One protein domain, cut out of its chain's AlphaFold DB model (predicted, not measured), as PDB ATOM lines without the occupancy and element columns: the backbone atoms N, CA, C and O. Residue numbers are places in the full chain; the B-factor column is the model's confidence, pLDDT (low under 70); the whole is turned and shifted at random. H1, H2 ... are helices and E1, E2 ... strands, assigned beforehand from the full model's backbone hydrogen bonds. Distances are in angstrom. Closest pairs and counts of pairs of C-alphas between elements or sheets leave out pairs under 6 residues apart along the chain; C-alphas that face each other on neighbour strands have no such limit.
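What this domain is: This is residues 72 to 134 of the 134 residues of the protein "CLa domain-containing protein" of Hirundo rustica rustica (UniProt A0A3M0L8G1). A twisted sheet of three antiparallel strands has one long helix, H1, packed over one of its faces, while the other face is bare. The loop between E1 and E2 reaches away from this two-layer body to Ser 86, at one end of the longest axis. The 63 printed residues hold three named strands and then one named helix, in the order E1, E2, E3, H1; the sheet's order is E1, E2, E3, and the class is mixed, helices and strands. The whole is compact, with a radius of gyration of the C-alphas of 11.8 A, yet elongated, spanning 37 by 20 by 19 A.

Where its parts are: E1, residues 75 to 81, begins at C-alpha 75 (15.259, 14.092, -28.572) and is 17.9 A long. E2, residues 91 to 97, is 18.7 A long. E3, residues 103 to 107, is 12.5 A long. H1, residues 116 to 133, is 26.7 A long and ends at C-alpha 133 (27.409, 24.162, -24.346).

How they stand to each other: E1, E2 and E3 form a meander, each strand the antiparallel neighbour of the one before. The hairpin E1 and E2 has directions 159 degrees apart, with N 78 and O 94 at 2.8 A. The hairpin E2 and E3 has directions 145 degrees apart, with N 105 and O 93 at 2.8 A. The sheet is only just strongly twisted, its C-alphas up to 4.3 A off the best plane. H1 is on this sheet; its closest C-alphas to E2 are those of Ala 126 and Ile 97, 6.6 A apart, and to E3 those of Ala 126 and Phe 103, 6.9 A apart. In H1, 13 of 14 O i to N i+4 pairs are within hydrogen-bond range.

The domain as a whole: The C-alphas farthest apart are those of Ser 86 and Phe 134, 37.6 A. The printed part has no cut and no long link. Mean pLDDT of the printed part is 88.1; residue 72 and residues 85 to 89 are under 70.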
ATOM      1  N   GLU A  72      14.393  10.047 -34.431       68.00
ATOM      2  CA  GLU A  72      15.279   9.303 -33.535       68.00
ATOM      3  C   GLU A  72      16.522  10.074 -33.080       68.00
ATOM      4  O   GLU A  72      17.136   9.691 -32.091       68.00
ATOM      5  N   ASN A  73      16.891  11.166 -33.751       73.81
ATOM      6  CA  ASN A  73      18.093  11.931 -33.423       73.81
ATOM      7  C   ASN A  73      17.769  13.290 -32.771       73.81
ATOM      8  O   ASN A  73      18.676  13.971 -32.307       73.81
ATOM      9  N   ILE A  74      16.498  13.712 -32.713       87.31
ATOM     10  CA  ILE A  74      16.132  15.039 -32.188       87.31
ATOM     11  C   ILE A  74      16.122  15.054 -30.661       87.31
ATOM     12  O   ILE A  74      16.759  15.915 -30.062       87.31
ATOM     13  N   PHE A  75      15.400  14.132 -30.025       91.25
ATOM     14  CA  PHE A  75      15.259  14.092 -28.572       91.25
ATOM     15  C   PHE A  75      14.893  12.684 -28.100       91.25
ATOM     16  O   PHE A  75      13.924  12.105 -28.585       91.25
ATOM     17  N   ASN A  76      15.632  12.159 -27.121       91.12
ATOM     18  CA  ASN A  76      15.380  10.847 -26.529       91.12
ATOM     19  C   ASN A  76      15.542  10.887 -25.012       91.12
ATOM     20  O   ASN A  76      16.514  11.440 -24.499       91.12
ATOM     21  N   ILE A  77      14.639  10.210 -24.303       91.75
ATOM     22  CA  ILE A  77      14.811   9.907 -22.881       91.75
ATOM     23  C   ILE A  77      15.570   8.586 -22.773       91.75
ATOM     24  O   ILE A  77      15.094   7.553 -23.234       91.75
ATOM     25  N   VAL A  78      16.754   8.630 -22.167       92.38
ATOM     26  CA  VAL A  78      17.627   7.466 -21.981       92.38
ATOM     27  C   VAL A  78      17.262   6.725 -20.700       92.38
ATOM     28  O   VAL A  78      17.180   5.497 -20.685       92.38
ATOM     29  N   LYS A  79      17.042   7.466 -19.608       93.31
ATOM     30  CA  LYS A  79      16.776   6.894 -18.287       93.31
ATOM     31  C   LYS A  79      15.943   7.845 -17.439       93.31
ATOM     32  O   LYS A  79      16.168   9.048 -17.458       93.31
ATOM     33  N   VAL A  80      15.027   7.287 -16.649       92.00
ATOM     34  CA  VAL A  80      14.291   8.004 -15.601       92.00
ATOM     35  C   VAL A  80      14.527   7.285 -14.278       92.00
ATOM     36  O   VAL A  80      14.252   6.091 -14.161       92.00
ATOM     37  N   VAL A  81      15.047   8.005 -13.290       90.75
ATOM     38  CA  VAL A  81      15.181   7.553 -11.904       90.75
ATOM     39  C   VAL A  81      14.188   8.357 -11.068       90.75
ATOM     40  O   VAL A  81      14.428   9.544 -10.838       90.75
ATOM     41  N   PRO A  82      13.060   7.759 -10.651       84.06
ATOM     42  CA  PRO A  82      12.094   8.453  -9.810       84.06
ATOM     43  C   PRO A  82      12.724   8.805  -8.458       84.06
ATOM     44  O   PRO A  82      13.468   8.004  -7.891       84.06
ATOM     45  N   GLY A  83      12.412  10.002  -7.960       77.88
ATOM     46  CA  GLY A  83      12.740  10.395  -6.589       77.88
ATOM     47  C   GLY A  83      11.968   9.547  -5.573       77.88
ATOM     48  O   GLY A  83      10.856   9.091  -5.861       77.88
ATOM     49  N   ASP A  84      12.548   9.309  -4.396       74.44
ATOM     50  CA  ASP A  84      11.851   8.609  -3.317       74.44
ATOM     51  C   ASP A  84      10.791   9.548  -2.707       74.44
ATOM     52  O   ASP A  84      11.127  10.644  -2.262       74.44
ATOM     53  N   PRO A  85       9.503   9.156  -2.670       62.34
ATOM     54  CA  PRO A  85       8.433   9.983  -2.111       62.34
ATOM     55  C   PRO A  85       8.564  10.244  -0.598       62.34
ATOM     56  O   PRO A  85       7.844  11.090  -0.069       62.34
ATOM     57  N   SER A  86       9.438   9.518   0.108       64.38
ATOM     58  CA  SER A  86       9.736   9.714   1.532       64.38
ATOM     59  C   SER A  86      10.896  10.684   1.794       64.38
ATOM     60  O   SER A  86      11.024  11.214   2.903       64.38
ATOM     61  N   SER A  87      11.715  10.959   0.778       60.31
ATOM     62  CA  SER A  87      12.809  11.925   0.815       60.31
ATOM     63  C   SER A  87      12.468  13.136  -0.067       60.31
ATOM     64  O   SER A  87      11.488  13.155  -0.804       60.31
ATOM     65  N   LYS A  88      13.251  14.216   0.020       64.25
ATOM     66  CA  LYS A  88      13.139  15.348  -0.922       64.25
ATOM     67  C   LYS A  88      13.895  15.068  -2.230       64.25
ATOM     68  O   LYS A  88      14.356  16.016  -2.863       64.25
ATOM     69  N   ASP A  89      14.097  13.799  -2.588       69.62
ATOM     70  CA  ASP A  89      14.922  13.456  -3.739       69.62
ATOM     71  C   ASP A  89      14.215  13.829  -5.041       69.62
ATOM     72  O   ASP A  89      13.041  13.538  -5.273       69.62
ATOM     73  N   GLU A  90      14.959  14.517  -5.896       81.88
ATOM     74  CA  GLU A  90      14.493  14.962  -7.200       81.88
ATOM     75  C   GLU A  90      14.464  13.779  -8.172       81.88
ATOM     76  O   GLU A  90      15.348  12.920  -8.158       81.88
ATOM     77  N   THR A  91      13.466  13.748  -9.059       89.75
ATOM     78  CA  THR A  91      13.479  12.782 -10.165       89.75
ATOM     79  C   THR A  91      14.634  13.138 -11.093       89.75
ATOM     80  O   THR A  91      14.768  14.288 -11.505       89.75
ATOM     81  N   VAL A  92      15.480  12.167 -11.425       93.62
ATOM     82  CA  VAL A  92      16.636  12.373 -12.301       93.62
ATOM     83  C   VAL A  92      16.349  11.755 -13.658       93.62
ATOM     84  O   VAL A  92      15.953  10.593 -13.749       93.62
ATOM     85  N   VAL A  93      16.550  12.527 -14.719       95.31
ATOM     86  CA  VAL A  93      16.287  12.103 -16.093       95.31
ATOM     87  C   VAL A  93      17.534  12.304 -16.934       95.31
ATOM     88  O   VAL A  93      18.051  13.415 -17.019       95.31
ATOM     89  N   ASP A  94      17.980  11.240 -17.589       96.25
ATOM     90  CA  ASP A  94      19.043  11.301 -18.583       96.25
ATOM     91  C   ASP A  94      18.424  11.406 -19.979       96.25
ATOM     92  O   ASP A  94      17.546  10.612 -20.340       96.25
ATOM     93  N   VAL A  95      18.874  12.378 -20.769       95.25
ATOM     94  CA  VAL A  95      18.339  12.675 -22.103       95.25
ATOM     95  C   VAL A  95      19.436  12.926 -23.122       95.25
ATOM     96  O   VAL A  95      20.478  13.488 -22.802       95.25
ATOM     97  N   ASN A  96      19.159  12.575 -24.373       92.25
ATOM     98  CA  ASN A  96      19.951  12.990 -25.525       92.25
ATOM     99  C   ASN A  96      19.138  13.997 -26.334       92.25
ATOM    100  O   ASN A  96      17.936  13.801 -26.527       92.25
ATOM    101  N   ILE A  97      19.786  15.047 -26.829       91.56
ATOM    102  CA  ILE A  97      19.155  16.028 -27.707       91.56
ATOM    103  C   ILE A  97      20.110  16.383 -28.847       91.56
ATOM    104  O   ILE A  97      21.249  16.781 -28.616       91.56
ATOM    105  N   LEU A  98      19.636  16.264 -30.087       90.69
ATOM    106  CA  LEU A  98      20.406  16.589 -31.290       90.69
ATOM    107  C   LEU A  98      21.764  15.851 -31.310       90.69
ATOM    108  O   LEU A  98      21.820  14.639 -31.124       90.69
ATOM    109  N   THR A  99      22.864  16.573 -31.531       87.38
ATOM    110  CA  THR A  99      24.233  16.033 -31.578       87.38
ATOM    111  C   THR A  99      24.907  15.949 -30.202       87.38
ATOM    112  O   THR A  99      26.106  15.675 -30.122       87.38
ATOM    113  N   SER A 100      24.178  16.190 -29.105       89.12
ATOM    114  CA  SER A 100      24.774  16.270 -27.772       89.12
ATOM    115  C   SER A 100      25.149  14.906 -27.188       89.12
ATOM    116  O   SER A 100      24.491  13.899 -27.468       89.12
ATOM    117  N   PRO A 101      26.130  14.864 -26.266       89.50
ATOM    118  CA  PRO A 101      26.207  13.771 -25.304       89.50
ATOM    119  C   PRO A 101      24.968  13.768 -24.391       89.50
ATOM    120  O   PRO A 101      24.176  14.716 -24.376       89.50
ATOM    121  N   THR A 102      24.815  12.712 -23.596       93.94
ATOM    122  CA  THR A 102      23.720  12.603 -22.628       93.94
ATOM    123  C   THR A 102      23.803  13.692 -21.561       93.94
ATOM    124  O   THR A 102      24.829  13.858 -20.903       93.94
ATOM    125  N   PHE A 103      22.701  14.413 -21.365       95.50
ATOM    126  CA  PHE A 103      22.515  15.354 -20.270       95.50
ATOM    127  C   PHE A 103      21.727  14.711 -19.136       95.50
ATOM    128  O   PHE A 103      20.725  14.044 -19.375       95.50
ATOM    129  N   THR A 104      22.132  14.995 -17.901       96.06
ATOM    130  CA  THR A 104      21.389  14.623 -16.695       96.06
ATOM    131  C   THR A 104      20.630  15.840 -16.174       96.06
ATOM    132  O   THR A 104      21.226  16.860 -15.826       96.06
ATOM    133  N   ILE A 105      19.306  15.731 -16.103       95.31
ATOM    134  CA  ILE A 105      18.398  16.776 -15.632       95.31
ATOM    135  C   ILE A 105      17.784  16.328 -14.310       95.31
ATOM    136  O   ILE A 105      17.209  15.246 -14.213       95.31
ATOM    137  N   LYS A 106      17.880  17.184 -13.294       93.31
ATOM    138  CA  LYS A 106      17.145  17.013 -12.040       93.31
ATOM    139  C   LYS A 106      15.821  17.754 -12.128       93.31
ATOM    140  O   LYS A 106      15.796  18.938 -12.463       93.31
ATOM    141  N   VAL A 107      14.736  17.043 -11.866       91.88
ATOM    142  CA  VAL A 107      13.379  17.558 -11.983       91.88
ATOM    143  C   VAL A 107      12.915  18.068 -10.625       91.88
ATOM    144  O   VAL A 107      12.893  17.295  -9.664       91.88
ATOM    145  N   PRO A 108      12.514  19.346 -10.544       89.62
ATOM    146  CA  PRO A 108      11.968  19.921  -9.332       89.62
ATOM    147  C   PRO A 108      10.751  19.133  -8.820       89.62
ATOM    148  O   PRO A 108       9.915  18.723  -9.629       89.62
ATOM    149  N   PRO A 109      10.568  18.991  -7.493       84.88
ATOM    150  CA  PRO A 109       9.466  18.210  -6.919       84.88
ATOM    151  C   PRO A 109       8.058  18.710  -7.277       84.88
ATOM    152  O   PRO A 109       7.082  17.987  -7.103       84.88
ATOM    153  N   ASN A 110       7.929  19.957  -7.736       85.88
ATOM    154  CA  ASN A 110       6.655  20.558  -8.128       85.88
ATOM    155  C   ASN A 110       6.209  20.198  -9.556       85.88
ATOM    156  O   ASN A 110       5.133  20.631  -9.964       85.88
ATOM    157  N   VAL A 111       7.026  19.470 -10.322       88.69
ATOM    158  CA  VAL A 111       6.669  18.971 -11.655       88.69
ATOM    159  C   VAL A 111       6.260  17.507 -11.517       88.69
ATOM    160  O   VAL A 111       7.088  16.667 -11.172       88.69
ATOM    161  N   ASP A 112       4.986  17.201 -11.769       87.19
ATOM    162  CA  ASP A 112       4.461  15.835 -11.676       87.19
ATOM    163  C   ASP A 112       4.960  14.984 -12.860       87.19
ATOM    164  O   ASP A 112       4.627  15.290 -14.003       87.19
ATOM    165  N   PRO A 113       5.699  13.882 -12.629       85.31
ATOM    166  CA  PRO A 113       6.179  13.004 -13.699       85.31
ATOM    167  C   PRO A 113       5.087  12.377 -14.573       85.31
ATOM    168  O   PRO A 113       5.390  11.856 -15.645       85.31
ATOM    169  N   LYS A 114       3.829  12.368 -14.118       85.56
ATOM    170  CA  LYS A 114       2.687  11.829 -14.873       85.56
ATOM    171  C   LYS A 114       1.968  12.880 -15.709       85.56
ATOM    172  O   LYS A 114       1.061  12.526 -16.464       85.56
ATOM    173  N   SER A 115       2.334  14.147 -15.560       89.75
ATOM    174  CA  SER A 115       1.674  15.245 -16.242       89.75
ATOM    175  C   SER A 115       2.355  15.546 -17.587       89.75
ATOM    176  O   SER A 115       3.550  15.286 -17.758       89.75
ATOM    177  N   PRO A 116       1.622  16.073 -18.584       88.25
ATOM    178  CA  PRO A 116       2.211  16.440 -19.872       88.25
ATOM    179  C   PRO A 116       3.298  17.525 -19.742       88.25
ATOM    180  O   PRO A 116       4.242  17.545 -20.532       88.25
ATOM    181  N   GLU A 117       3.218  18.372 -18.712       91.31
ATOM    182  CA  GLU A 117       4.190  19.430 -18.413       91.31
ATOM    183  C   GLU A 117       5.583  18.876 -18.072       91.31
ATOM    184  O   GLU A 117       6.586  19.572 -18.241       91.31
ATOM    185  N   PHE A 118       5.681  17.615 -17.635       91.62
ATOM    186  CA  PHE A 118       6.964  16.972 -17.356       91.62
ATOM    187  C   PHE A 118       7.847  16.885 -18.600       91.62
ATOM    188  O   PHE A 118       9.014  17.275 -18.567       91.62
ATOM    189  N   ILE A 119       7.294  16.407 -19.719       90.88
ATOM    190  CA  ILE A 119       8.052  16.267 -20.969       90.88
ATOM    191  C   ILE A 119       8.449  17.638 -21.513       90.88
ATOM    192  O   ILE A 119       9.580  17.804 -21.970       90.88
ATOM    193  N   GLU A 120       7.563  18.630 -21.411       93.12
ATOM    194  CA  GLU A 120       7.868  20.007 -21.803       93.12
ATOM    195  C   GLU A 120       9.026  20.586 -20.977       93.12
ATOM    196  O   GLU A 120       9.971  21.144 -21.540       93.12
ATOM    197  N   TYR A 121       9.009  20.382 -19.654       94.50
ATOM    198  CA  TYR A 121      10.087  20.807 -18.765       94.50
ATOM    199  C   TYR A 121      11.427  20.172 -19.152       94.50
ATOM    200  O   TYR A 121      12.429  20.878 -19.305       94.50
ATOM    201  N   ILE A 122      11.451  18.848 -19.335       94.88
ATOM    202  CA  ILE A 122      12.668  18.111 -19.691       94.88
ATOM    203  C   ILE A 122      13.202  18.563 -21.051       94.88
ATOM    204  O   ILE A 122      14.385  18.883 -21.160       94.88
ATOM    205  N   ALA A 123      12.353  18.624 -22.080       94.31
ATOM    206  CA  ALA A 123      12.762  19.033 -23.421       94.31
ATOM    207  C   ALA A 123      13.279  20.482 -23.433       94.31
ATOM    208  O   ALA A 123      14.328  20.769 -24.015       94.31
ATOM    209  N   GLY A 124      12.598  21.387 -22.722       95.44
ATOM    210  CA  GLY A 124      13.024  22.774 -22.560       95.44
ATOM    211  C   GLY A 124      14.377  22.894 -21.855       95.44
ATOM    212  O   GLY A 124      15.241  23.652 -22.300       95.44
ATOM    213  N   LYS A 125      14.603  22.112 -20.791       96.31
ATOM    214  CA  LYS A 125      15.885  22.077 -20.074       96.31
ATOM    215  C   LYS A 125      17.012  21.464 -20.896       96.31
ATOM    216  O   LYS A 125      18.106  22.023 -20.906       96.31
ATOM    217  N   ALA A 126      16.744  20.385 -21.622       95.94
ATOM    218  CA  ALA A 126      17.707  19.770 -22.527       95.94
ATOM    219  C   ALA A 126      18.150  20.760 -23.613       95.94
ATOM    220  O   ALA A 126      19.346  20.954 -23.825       95.94
ATOM    221  N   LEU A 127      17.198  21.462 -24.241       95.12
ATOM    222  CA  LEU A 127      17.496  22.484 -25.244       95.12
ATOM    223  C   LEU A 127      18.252  23.679 -24.650       95.12
ATOM    224  O   LEU A 127      19.127  24.239 -25.308       95.12
ATOM    225  N   GLN A 128      17.935  24.076 -23.415       95.44
ATOM    226  CA  GLN A 128      18.682  25.119 -22.713       95.44
ATOM    227  C   GLN A 128      20.148  24.715 -22.510       95.44
ATOM    228  O   GLN A 128      21.033  25.508 -22.822       95.44
ATOM    229  N   LEU A 129      20.404  23.499 -22.018       95.00
ATOM    230  CA  LEU A 129      21.760  22.980 -21.813       95.00
ATOM    231  C   LEU A 129      22.516  22.832 -23.134       95.00
ATOM    232  O   LEU A 129      23.692  23.173 -23.203       95.00
ATOM    233  N   TYR A 130      21.837  22.387 -24.192       93.75
ATOM    234  CA  TYR A 130      22.412  22.326 -25.531       93.75
ATOM    235  C   TYR A 130      22.935  23.700 -25.972       93.75
ATOM    236  O   TYR A 130      24.119  23.852 -26.234       93.75
ATOM    237  N   LYS A 131      22.082  24.731 -25.936       93.56
ATOM    238  CA  LYS A 131      22.431  26.106 -26.343       93.56
ATOM    239  C   LYS A 131      23.505  26.782 -25.483       93.56
ATOM    240  O   LYS A 131      24.011  27.830 -25.862       93.56
ATOM    241  N   GLN A 132      23.763  26.275 -24.277       91.62
ATOM    242  CA  GLN A 132      24.802  26.804 -23.389       91.62
ATOM    243  C   GLN A 132      26.171  26.181 -23.663       91.62
ATOM    244  O   GLN A 132      27.188  26.830 -23.434       91.62
ATOM    245  N   ASN A 133      26.187  24.927 -24.112       88.44
ATOM    246  CA  ASN A 133      27.409  24.162 -24.346       88.44
ATOM    247  C   ASN A 133      27.891  24.233 -25.805       88.44
ATOM    248  O   ASN A 133      29.042  23.886 -26.065       88.44
ATOM    249  N   PHE A 134      27.029  24.684 -26.722       83.50
ATOM    250  CA  PHE A 134      27.250  24.775 -28.166       83.50
ATOM    251  C   PHE A 134      26.727  26.117 -28.699       83.50
ATOM    252  O   PHE A 134      27.420  26.769 -29.512       83.50
TER     253      PHE A 134